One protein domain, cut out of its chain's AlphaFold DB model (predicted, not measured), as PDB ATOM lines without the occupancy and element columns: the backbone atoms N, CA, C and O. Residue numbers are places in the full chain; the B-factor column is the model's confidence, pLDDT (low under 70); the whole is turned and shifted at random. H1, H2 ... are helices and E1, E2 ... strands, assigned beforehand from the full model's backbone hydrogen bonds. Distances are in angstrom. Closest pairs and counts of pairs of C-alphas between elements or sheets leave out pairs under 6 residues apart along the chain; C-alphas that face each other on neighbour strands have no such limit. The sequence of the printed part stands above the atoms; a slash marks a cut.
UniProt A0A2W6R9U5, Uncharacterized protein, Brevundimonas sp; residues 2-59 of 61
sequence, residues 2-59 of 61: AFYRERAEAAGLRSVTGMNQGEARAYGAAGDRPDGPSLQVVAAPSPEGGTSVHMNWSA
ATOM      1  N   ALA A   2      -5.638 -55.336 -17.486       65.00
ATOM      2  CA  ALA A   2      -6.500 -56.098 -16.562       65.00
ATOM      3  C   ALA A   2      -7.161 -55.239 -15.457       65.00
ATOM      4  O   ALA A   2      -8.365 -55.335 -15.257       65.00
ATOM      5  N   PHE A   3      -6.406 -54.317 -14.847       69.06
ATOM      6  CA  PHE A   3      -6.876 -53.441 -13.760       69.06
ATOM      7  C   PHE A   3      -8.093 -52.555 -14.105       69.06
ATOM      8  O   PHE A   3      -8.962 -52.344 -13.260       69.06
ATOM      9  N   TYR A   4      -8.156 -52.013 -15.327       66.56
ATOM     10  CA  TYR A   4      -9.250 -51.125 -15.749       66.56
ATOM     11  C   TYR A   4     -10.484 -51.906 -16.205       66.56
ATOM     12  O   TYR A   4     -11.604 -51.477 -15.951       66.56
ATOM     13  N   ARG A   5     -10.269 -53.090 -16.791       63.88
ATOM     14  CA  ARG A   5     -11.336 -54.023 -17.161       63.88
ATOM     15  C   ARG A   5     -12.148 -54.474 -15.944       63.88
ATOM     16  O   ARG A   5     -13.364 -54.353 -15.965       63.88
ATOM     17  N   GLU A   6     -11.481 -54.917 -14.878       75.44
ATOM     18  CA  GLU A   6     -12.153 -55.413 -13.663       75.44
ATOM     19  C   GLU A   6     -13.034 -54.346 -12.996       75.44
ATOM     20  O   GLU A   6     -14.137 -54.632 -12.537       75.44
ATOM     21  N   ARG A   7     -12.579 -53.086 -12.981       73.56
ATOM     22  CA  ARG A   7     -13.347 -51.965 -12.412       73.56
ATOM     23  C   ARG A   7     -14.550 -51.573 -13.262       73.56
ATOM     24  O   ARG A   7     -15.581 -51.210 -12.706       73.56
ATOM     25  N   ALA A   8     -14.424 -51.629 -14.584       68.00
ATOM     26  CA  ALA A   8     -15.532 -51.322 -15.478       68.00
ATOM     27  C   ALA A   8     -16.632 -52.387 -15.395       68.00
ATOM     28  O   ALA A   8     -17.803 -52.037 -15.281       68.00
ATOM     29  N   GLU A   9     -16.258 -53.668 -15.356       75.12
ATOM     30  CA  GLU A   9     -17.209 -54.774 -15.187       75.12
ATOM     31  C   GLU A   9     -17.944 -54.685 -13.842       75.12
ATOM     32  O   GLU A   9     -19.165 -54.817 -13.799       75.12
ATOM     33  N   ALA A  10     -17.236 -54.361 -12.753       75.38
ATOM     34  CA  ALA A  10     -17.850 -54.126 -11.443       75.38
ATOM     35  C   ALA A  10     -18.840 -52.941 -11.431       75.38
ATOM     36  O   ALA A  10     -19.747 -52.907 -10.601       75.38
ATOM     37  N   ALA A  11     -18.690 -51.989 -12.354       73.44
ATOM     38  CA  ALA A  11     -19.600 -50.861 -12.548       73.44
ATOM     39  C   ALA A  11     -20.720 -51.147 -13.573       73.44
ATOM     40  O   ALA A  11     -21.456 -50.234 -13.944       73.44
ATOM     41  N   GLY A  12     -20.852 -52.394 -14.047       72.44
ATOM     42  CA  GLY A  12     -21.853 -52.787 -15.043       72.44
ATOM     43  C   GLY A  12     -21.539 -52.323 -16.468       72.44
ATOM     44  O   GLY A  12     -22.423 -52.324 -17.323       72.44
ATOM     45  N   LEU A  13     -20.298 -51.912 -16.739       66.56
ATOM     46  CA  LEU A  13     -19.852 -51.487 -18.062       66.56
ATOM     47  C   LEU A  13     -19.189 -52.657 -18.790       66.56
ATOM     48  O   LEU A  13     -18.337 -53.355 -18.235       66.56
ATOM     49  N   ARG A  14     -19.523 -52.847 -20.067       65.62
ATOM     50  CA  ARG A  14     -18.840 -53.826 -20.916       65.62
ATOM     51  C   ARG A  14     -17.605 -53.184 -21.531       65.62
ATOM     52  O   ARG A  14     -17.680 -52.097 -22.102       65.62
ATOM     53  N   SER A  15     -16.458 -53.854 -21.420       62.94
ATOM     54  CA  SER A  15     -15.231 -53.427 -22.102       62.94
ATOM     55  C   SER A  15     -15.438 -53.542 -23.614       62.94
ATOM     56  O   SER A  15     -15.672 -54.635 -24.120       62.94
ATOM     57  N   VAL A  16     -15.372 -52.422 -24.334       61.31
ATOM     58  CA  VAL A  16     -15.790 -52.338 -25.741       61.31
ATOM     59  C   VAL A  16     -14.613 -52.554 -26.685       61.31
ATOM     60  O   VAL A  16     -14.754 -53.234 -27.695       61.31
ATOM     61  N   THR A  17     -13.430 -52.007 -26.386       59.78
ATOM     62  CA  THR A  17     -12.238 -52.177 -27.235       59.78
ATOM     63  C   THR A  17     -10.960 -51.853 -26.461       59.78
ATOM     64  O   THR A  17     -10.871 -50.826 -25.788       59.78
ATOM     65  N   GLY A  18      -9.956 -52.725 -26.583       58.12
ATOM     66  CA  GLY A  18      -8.567 -52.422 -26.252       58.12
ATOM     67  C   GLY A  18      -7.787 -52.217 -27.546       58.12
ATOM     68  O   GLY A  18      -7.516 -53.194 -28.236       58.12
ATOM     69  N   MET A  19      -7.449 -50.977 -27.901       61.62
ATOM     70  CA  MET A  19      -6.699 -50.693 -29.129       61.62
ATOM     71  C   MET A  19      -5.265 -50.313 -28.754       61.62
ATOM     72  O   MET A  19      -5.050 -49.354 -28.015       61.62
ATOM     73  N   ASN A  20      -4.288 -51.088 -29.224       59.34
ATOM     74  CA  ASN A  20      -2.873 -50.759 -29.074       59.34
ATOM     75  C   ASN A  20      -2.374 -50.253 -30.434       59.34
ATOM     76  O   ASN A  20      -2.305 -51.044 -31.373       59.34
ATOM     77  N   GLN A  21      -2.075 -48.960 -30.564       58.97
ATOM     78  CA  GLN A  21      -1.458 -48.399 -31.773       58.97
ATOM     79  C   GLN A  21      -0.077 -47.850 -31.409       58.97
ATOM     80  O   GLN A  21       0.033 -46.864 -30.684       58.97
ATOM     81  N   GLY A  22       0.981 -48.519 -31.877       73.19
ATOM     82  CA  GLY A  22       2.347 -48.238 -31.429       73.19
ATOM     83  C   GLY A  22       2.491 -48.479 -29.922       73.19
ATOM     84  O   GLY A  22       2.114 -49.538 -29.421       73.19
ATOM     85  N   GLU A  23       2.993 -47.482 -29.195       71.75
ATOM     86  CA  GLU A  23       3.093 -47.515 -27.729       71.75
ATOM     87  C   GLU A  23       1.821 -47.023 -27.016       71.75
ATOM     88  O   GLU A  23       1.705 -47.147 -25.794       71.75
ATOM     89  N   ALA A  24       0.839 -46.498 -27.758       75.62
ATOM     90  CA  ALA A  24      -0.411 -46.046 -27.172       75.62
ATOM     91  C   ALA A  24      -1.301 -47.233 -26.769       75.62
ATOM     92  O   ALA A  24      -1.486 -48.194 -27.519       75.62
ATOM     93  N   ARG A  25      -1.888 -47.143 -25.576       81.94
ATOM     94  CA  ARG A  25      -2.830 -48.092 -24.978       81.94
ATOM     95  C   ARG A  25      -4.181 -47.400 -24.805       81.94
ATOM     96  O   ARG A  25      -4.306 -46.513 -23.966       81.94
ATOM     97  N   ALA A  26      -5.196 -47.822 -25.553       84.81
ATOM     98  CA  ALA A  26      -6.560 -47.316 -25.413       84.81
ATOM     99  C   ALA A  26      -7.489 -48.364 -24.789       84.81
ATOM    100  O   ALA A  26      -7.441 -49.535 -25.163       84.81
ATOM    101  N   TYR A  27      -8.340 -47.934 -23.864       83.62
ATOM    102  CA  TYR A  27      -9.371 -48.719 -23.199       83.62
ATOM    103  C   TYR A  27     -10.713 -47.990 -23.304       83.62
ATOM    104  O   TYR A  27     -10.796 -46.806 -22.991       83.62
ATOM    105  N   GLY A  28     -11.758 -48.693 -23.733       86.19
ATOM    106  CA  GLY A  28     -13.126 -48.178 -23.769       86.19
ATOM    107  C   GLY A  28     -14.086 -49.095 -23.025       86.19
ATOM    108  O   GLY A  28     -13.984 -50.318 -23.140       86.19
ATOM    109  N   ALA A  29     -15.034 -48.510 -22.304       84.56
ATOM    110  CA  ALA A  29     -16.128 -49.187 -21.627       84.56
ATOM    111  C   ALA A  29     -17.434 -48.421 -21.868       84.56
ATOM    112  O   ALA A  29     -17.442 -47.191 -21.834       84.56
ATOM    113  N   ALA A  30     -18.528 -49.133 -22.115       87.56
ATOM    114  CA  ALA A  30     -19.845 -48.535 -22.314       87.56
ATOM    115  C   ALA A  30     -20.934 -49.414 -21.695       87.56
ATOM    116  O   ALA A  30     -20.797 -50.639 -21.622       87.56
ATOM    117  N   GLY A  31     -22.000 -48.770 -21.228       81.69
ATOM    118  CA  GLY A  31     -23.235 -49.429 -20.833       81.69
ATOM    119  C   GLY A  31     -24.021 -49.934 -22.044       81.69
ATOM    120  O   GLY A  31     -23.713 -49.637 -23.194       81.69
ATOM    121  N   ASP A  32     -25.074 -50.695 -21.771       78.38
ATOM    122  CA  ASP A  32     -25.809 -51.444 -22.801       78.38
ATOM    123  C   ASP A  32     -26.731 -50.586 -23.676       78.38
ATOM    124  O   ASP A  32     -27.236 -51.058 -24.695       78.38
ATOM    125  N   ARG A  33     -26.976 -49.338 -23.270       79.56
ATOM    126  CA  ARG A  33     -27.851 -48.394 -23.969       79.56
ATOM    127  C   ARG A  33     -27.024 -47.444 -24.846       79.56
ATOM    128  O   ARG A  33     -25.942 -47.055 -24.410       79.56
ATOM    129  N   PRO A  34     -27.535 -47.022 -26.021       74.06
ATOM    130  CA  PRO A  34     -26.838 -46.098 -26.925       74.06
ATOM    131  C   PRO A  34     -26.360 -44.797 -26.262       74.06
ATOM    132  O   PRO A  34     -25.257 -44.349 -26.552       74.06
ATOM    133  N   ASP A  35     -27.133 -44.268 -25.310       83.06
ATOM    134  CA  ASP A  35     -26.795 -43.069 -24.526       83.06
ATOM    135  C   ASP A  35     -26.472 -43.411 -23.062       83.06
ATOM    136  O   ASP A  35     -26.685 -42.622 -22.145       83.06
ATOM    137  N   GLY A  36     -26.022 -44.643 -22.826       84.12
ATOM    138  CA  GLY A  36     -25.646 -45.130 -21.509       84.12
ATOM    139  C   GLY A  36     -24.308 -44.567 -21.018       84.12
ATOM    140  O   GLY A  36     -23.587 -43.882 -21.748       84.12
ATOM    141  N   PRO A  37     -23.937 -44.884 -19.769       89.94
ATOM    142  CA  PRO A  37     -22.657 -44.474 -19.211       89.94
ATOM    143  C   PRO A  37     -21.494 -44.987 -20.063       89.94
ATOM    144  O   PRO A  37     -21.524 -46.112 -20.565       89.94
ATOM    145  N   SER A  38     -20.451 -44.176 -20.210       89.88
ATOM    146  CA  SER A  38     -19.264 -44.542 -20.982       89.88
ATOM    147  C   SER A  38     -17.977 -43.984 -20.380       89.88
ATOM    148  O   SER A  38     -17.960 -42.960 -19.694       89.88
ATOM    149  N   LEU A  39     -16.883 -44.697 -20.632       89.06
ATOM    150  CA  LEU A  39     -15.529 -44.363 -20.211       89.06
ATOM    151  C   LEU A  39     -14.559 -44.681 -21.349       89.06
ATOM    152  O   LEU A  39     -14.511 -45.808 -21.834       89.06
ATOM    153  N   GLN A  40     -13.734 -43.711 -21.722       89.31
ATOM    154  CA  GLN A  40     -12.613 -43.893 -22.634       89.31
ATOM    155  C   GLN A  40     -11.332 -43.424 -21.953       89.31
ATOM    156  O   GLN A  40     -11.273 -42.332 -21.394       89.31
ATOM    157  N   VAL A  41     -10.292 -44.245 -22.022       89.06
ATOM    158  CA  VAL A  41      -8.952 -43.937 -21.530       89.06
ATOM    159  C   VAL A  41      -7.971 -44.182 -22.664       89.06
ATOM    160  O   VAL A  41      -7.952 -45.266 -23.240       89.06
ATOM    161  N   VAL A  42      -7.137 -43.199 -22.975       89.12
ATOM    162  CA  VAL A  42      -6.039 -43.323 -23.936       89.12
ATOM    163  C   VAL A  42      -4.758 -42.912 -23.234       89.12
ATOM    164  O   VAL A  42      -4.638 -41.781 -22.774       89.12
ATOM    165  N   ALA A  43      -3.809 -43.834 -23.142       89.75
ATOM    166  CA  ALA A  43      -2.488 -43.592 -22.586       89.75
ATOM    167  C   ALA A  43      -1.442 -43.698 -23.697       89.75
ATOM    168  O   ALA A  43      -1.453 -44.678 -24.436       89.75
ATOM    169  N   ALA A  44      -0.544 -42.727 -23.818       88.25
ATOM    170  CA  ALA A  44       0.536 -42.744 -24.799       88.25
ATOM    171  C   ALA A  44       1.824 -42.159 -24.199       88.25
ATOM    172  O   ALA A  44       1.753 -41.380 -23.250       88.25
ATOM    173  N   PRO A  45       3.009 -42.513 -24.714       84.38
ATOM    174  CA  PRO A  45       4.245 -41.853 -24.311       84.38
ATOM    175  C   PRO A  45       4.197 -40.362 -24.650       84.38
ATOM    176  O   PRO A  45       3.773 -39.982 -25.744       84.38
ATOM    177  N   SER A  46       4.646 -39.514 -23.726       83.19
ATOM    178  CA  SER A  46       4.805 -38.084 -23.983       83.19
ATOM    179  C   SER A  46       6.209 -37.777 -24.521       83.19
ATOM    180  O   SER A  46       7.178 -38.384 -24.054       83.19
ATOM    181  N   PRO A  47       6.361 -36.790 -25.427       75.31
ATOM    182  CA  PRO A  47       7.672 -36.364 -25.941       75.31
ATOM    183  C   PRO A  47       8.664 -35.932 -24.850       75.31
ATOM    184  O   PRO A  47       9.872 -35.981 -25.041       75.31
ATOM    185  N   GLU A  48       8.139 -35.521 -23.699       82.62
ATOM    186  CA  GLU A  48       8.871 -34.936 -22.568       82.62
ATOM    187  C   GLU A  48       9.443 -36.003 -21.612       82.62
ATOM    188  O   GLU A  48      10.098 -35.675 -20.627       82.62
ATOM    189  N   GLY A  49       9.204 -37.287 -21.908       74.31
ATOM    190  CA  GLY A  49       9.469 -38.403 -21.004       74.31
ATOM    191  C   GLY A  49       8.325 -38.580 -20.006       74.31
ATOM    192  O   GLY A  49       8.089 -37.738 -19.145       74.31
ATOM    193  N   GLY A  50       7.575 -39.673 -20.133       83.88
ATOM    194  CA  GLY A  50       6.393 -39.941 -19.314       83.88
ATOM    195  C   GLY A  50       5.268 -40.587 -20.116       83.88
ATOM    196  O   GLY A  50       5.439 -40.958 -21.276       83.88
ATOM    197  N   THR A  51       4.106 -40.749 -19.490       86.94
ATOM    198  CA  THR A  51       2.890 -41.229 -20.155       86.94
ATOM    199  C   THR A  51       1.815 -40.161 -20.022       86.94
ATOM    200  O   THR A  51       1.385 -39.856 -18.912       86.94
ATOM    201  N   SER A  52       1.369 -39.602 -21.145       87.69
ATOM    202  CA  SER A  52       0.167 -38.781 -21.189       87.69
ATOM    203  C   SER A  52      -1.060 -39.686 -21.116       87.69
ATOM    204  O   SER A  52      -1.133 -40.721 -21.782       87.69
ATOM    205  N   VAL A  53      -2.025 -39.313 -20.277       89.88
ATOM    206  CA  VAL A  53      -3.289 -40.039 -20.127       89.88
ATOM    207  C   VAL A  53      -4.434 -39.076 -20.390       89.88
ATOM    208  O   VAL A  53      -4.617 -38.100 -19.668       89.88
ATOM    209  N   HIS A  54      -5.218 -39.377 -21.417       91.00
ATOM    210  CA  HIS A  54      -6.470 -38.703 -21.718       91.00
ATOM    211  C   HIS A  54      -7.626 -39.588 -21.264       91.00
ATOM    212  O   HIS A  54      -7.711 -40.757 -21.645       91.00
ATOM    213  N   MET A  55      -8.511 -39.028 -20.444       92.31
ATOM    214  CA  MET A  55      -9.698 -39.705 -19.939       92.31
ATOM    215  C   MET A  55     -10.934 -38.898 -20.313       92.31
ATOM    216  O   MET A  55     -10.991 -37.697 -20.061       92.31
ATOM    217  N   ASN A  56     -11.923 -39.579 -20.884       91.12
ATOM    218  CA  ASN A  56     -13.249 -39.035 -21.124       91.12
ATOM    219  C   ASN A  56     -14.291 -39.916 -20.431       91.12
ATOM    220  O   ASN A  56     -14.248 -41.141 -20.554       91.12
ATOM    221  N   TRP A  57     -15.215 -39.298 -19.701       89.81
ATOM    222  CA  TRP A  57     -16.270 -39.989 -18.966       89.81
ATOM    223  C   TRP A  57     -17.611 -39.292 -19.176       89.81
ATOM    224  O   TRP A  57     -17.688 -38.066 -19.167       89.81
ATOM    225  N   SER A  58     -18.663 -40.095 -19.323       91.88
ATOM    226  CA  SER A  58     -20.050 -39.643 -19.372       91.88
ATOM    227  C   SER A  58     -20.926 -40.562 -18.526       91.88
ATOM    228  O   SER A  58     -20.791 -41.787 -18.578       91.88
ATOM    229  N   ALA A  59     -21.859 -39.975 -17.775       88.31
ATOM    230  CA  ALA A  59     -22.889 -40.725 -17.057       88.31
ATOM    231  C   ALA A  59     -24.001 -41.256 -17.983       88.31
ATOM    232  O   ALA A  59     -24.791 -42.097 -17.556       88.31
TER     233      ALA A  59
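What this domain is: This is residues 2 to 59 of the 61 residues of an uncharacterized protein of Brevundimonas sp (UniProt A0A2W6R9U5). A twisted wall of four antiparallel strands has helix H1 over one face, along E1 and E2, and its other face bare. The printed part has 58 residues, one named helix, then four named strands in a meander, each the antiparallel neighbour of the one before: E1, E2, E3, E4; the class is mixed. It is only just compact, close to loose, radius of gyration of the C-alphas 12.3 A, spanning 38 by 20 by 16 A.

How they stand to each other: H1, residues 2 to 10, with 4 of 5 O i to N i+4 pairs within hydrogen-bond range, is on the sheet, height 9.3 A, over E1, residues 14 to 21, and E2, residues 24 to 30. The closest C-alphas of H1 and E1 are those of Arg 5 and Ser 15, 6.3 A apart. Hairpins E1 and E2, E2 and E3, residues 38 to 45, and E3 and E4, residues 51 to 58, have within hydrogen-bond range N 16 and O 28, N 27 and O 41, and N 42 and O 54, each 2.8 A.

Where its parts are: H1, 12.6 A long, begins at C-alpha 2, (-6.500, -56.098, -16.562). E1, E2, E3 and E4 measure 21.2, 20.2, 23.9 and 23.0 A; E4 ends at C-alpha 58, (-20.050, -39.643, -19.372).

The domain as a whole: The printed part has no cut and no long link. The pLDDT is under 70 at residues 2 to 5, 8 and 13 to 21.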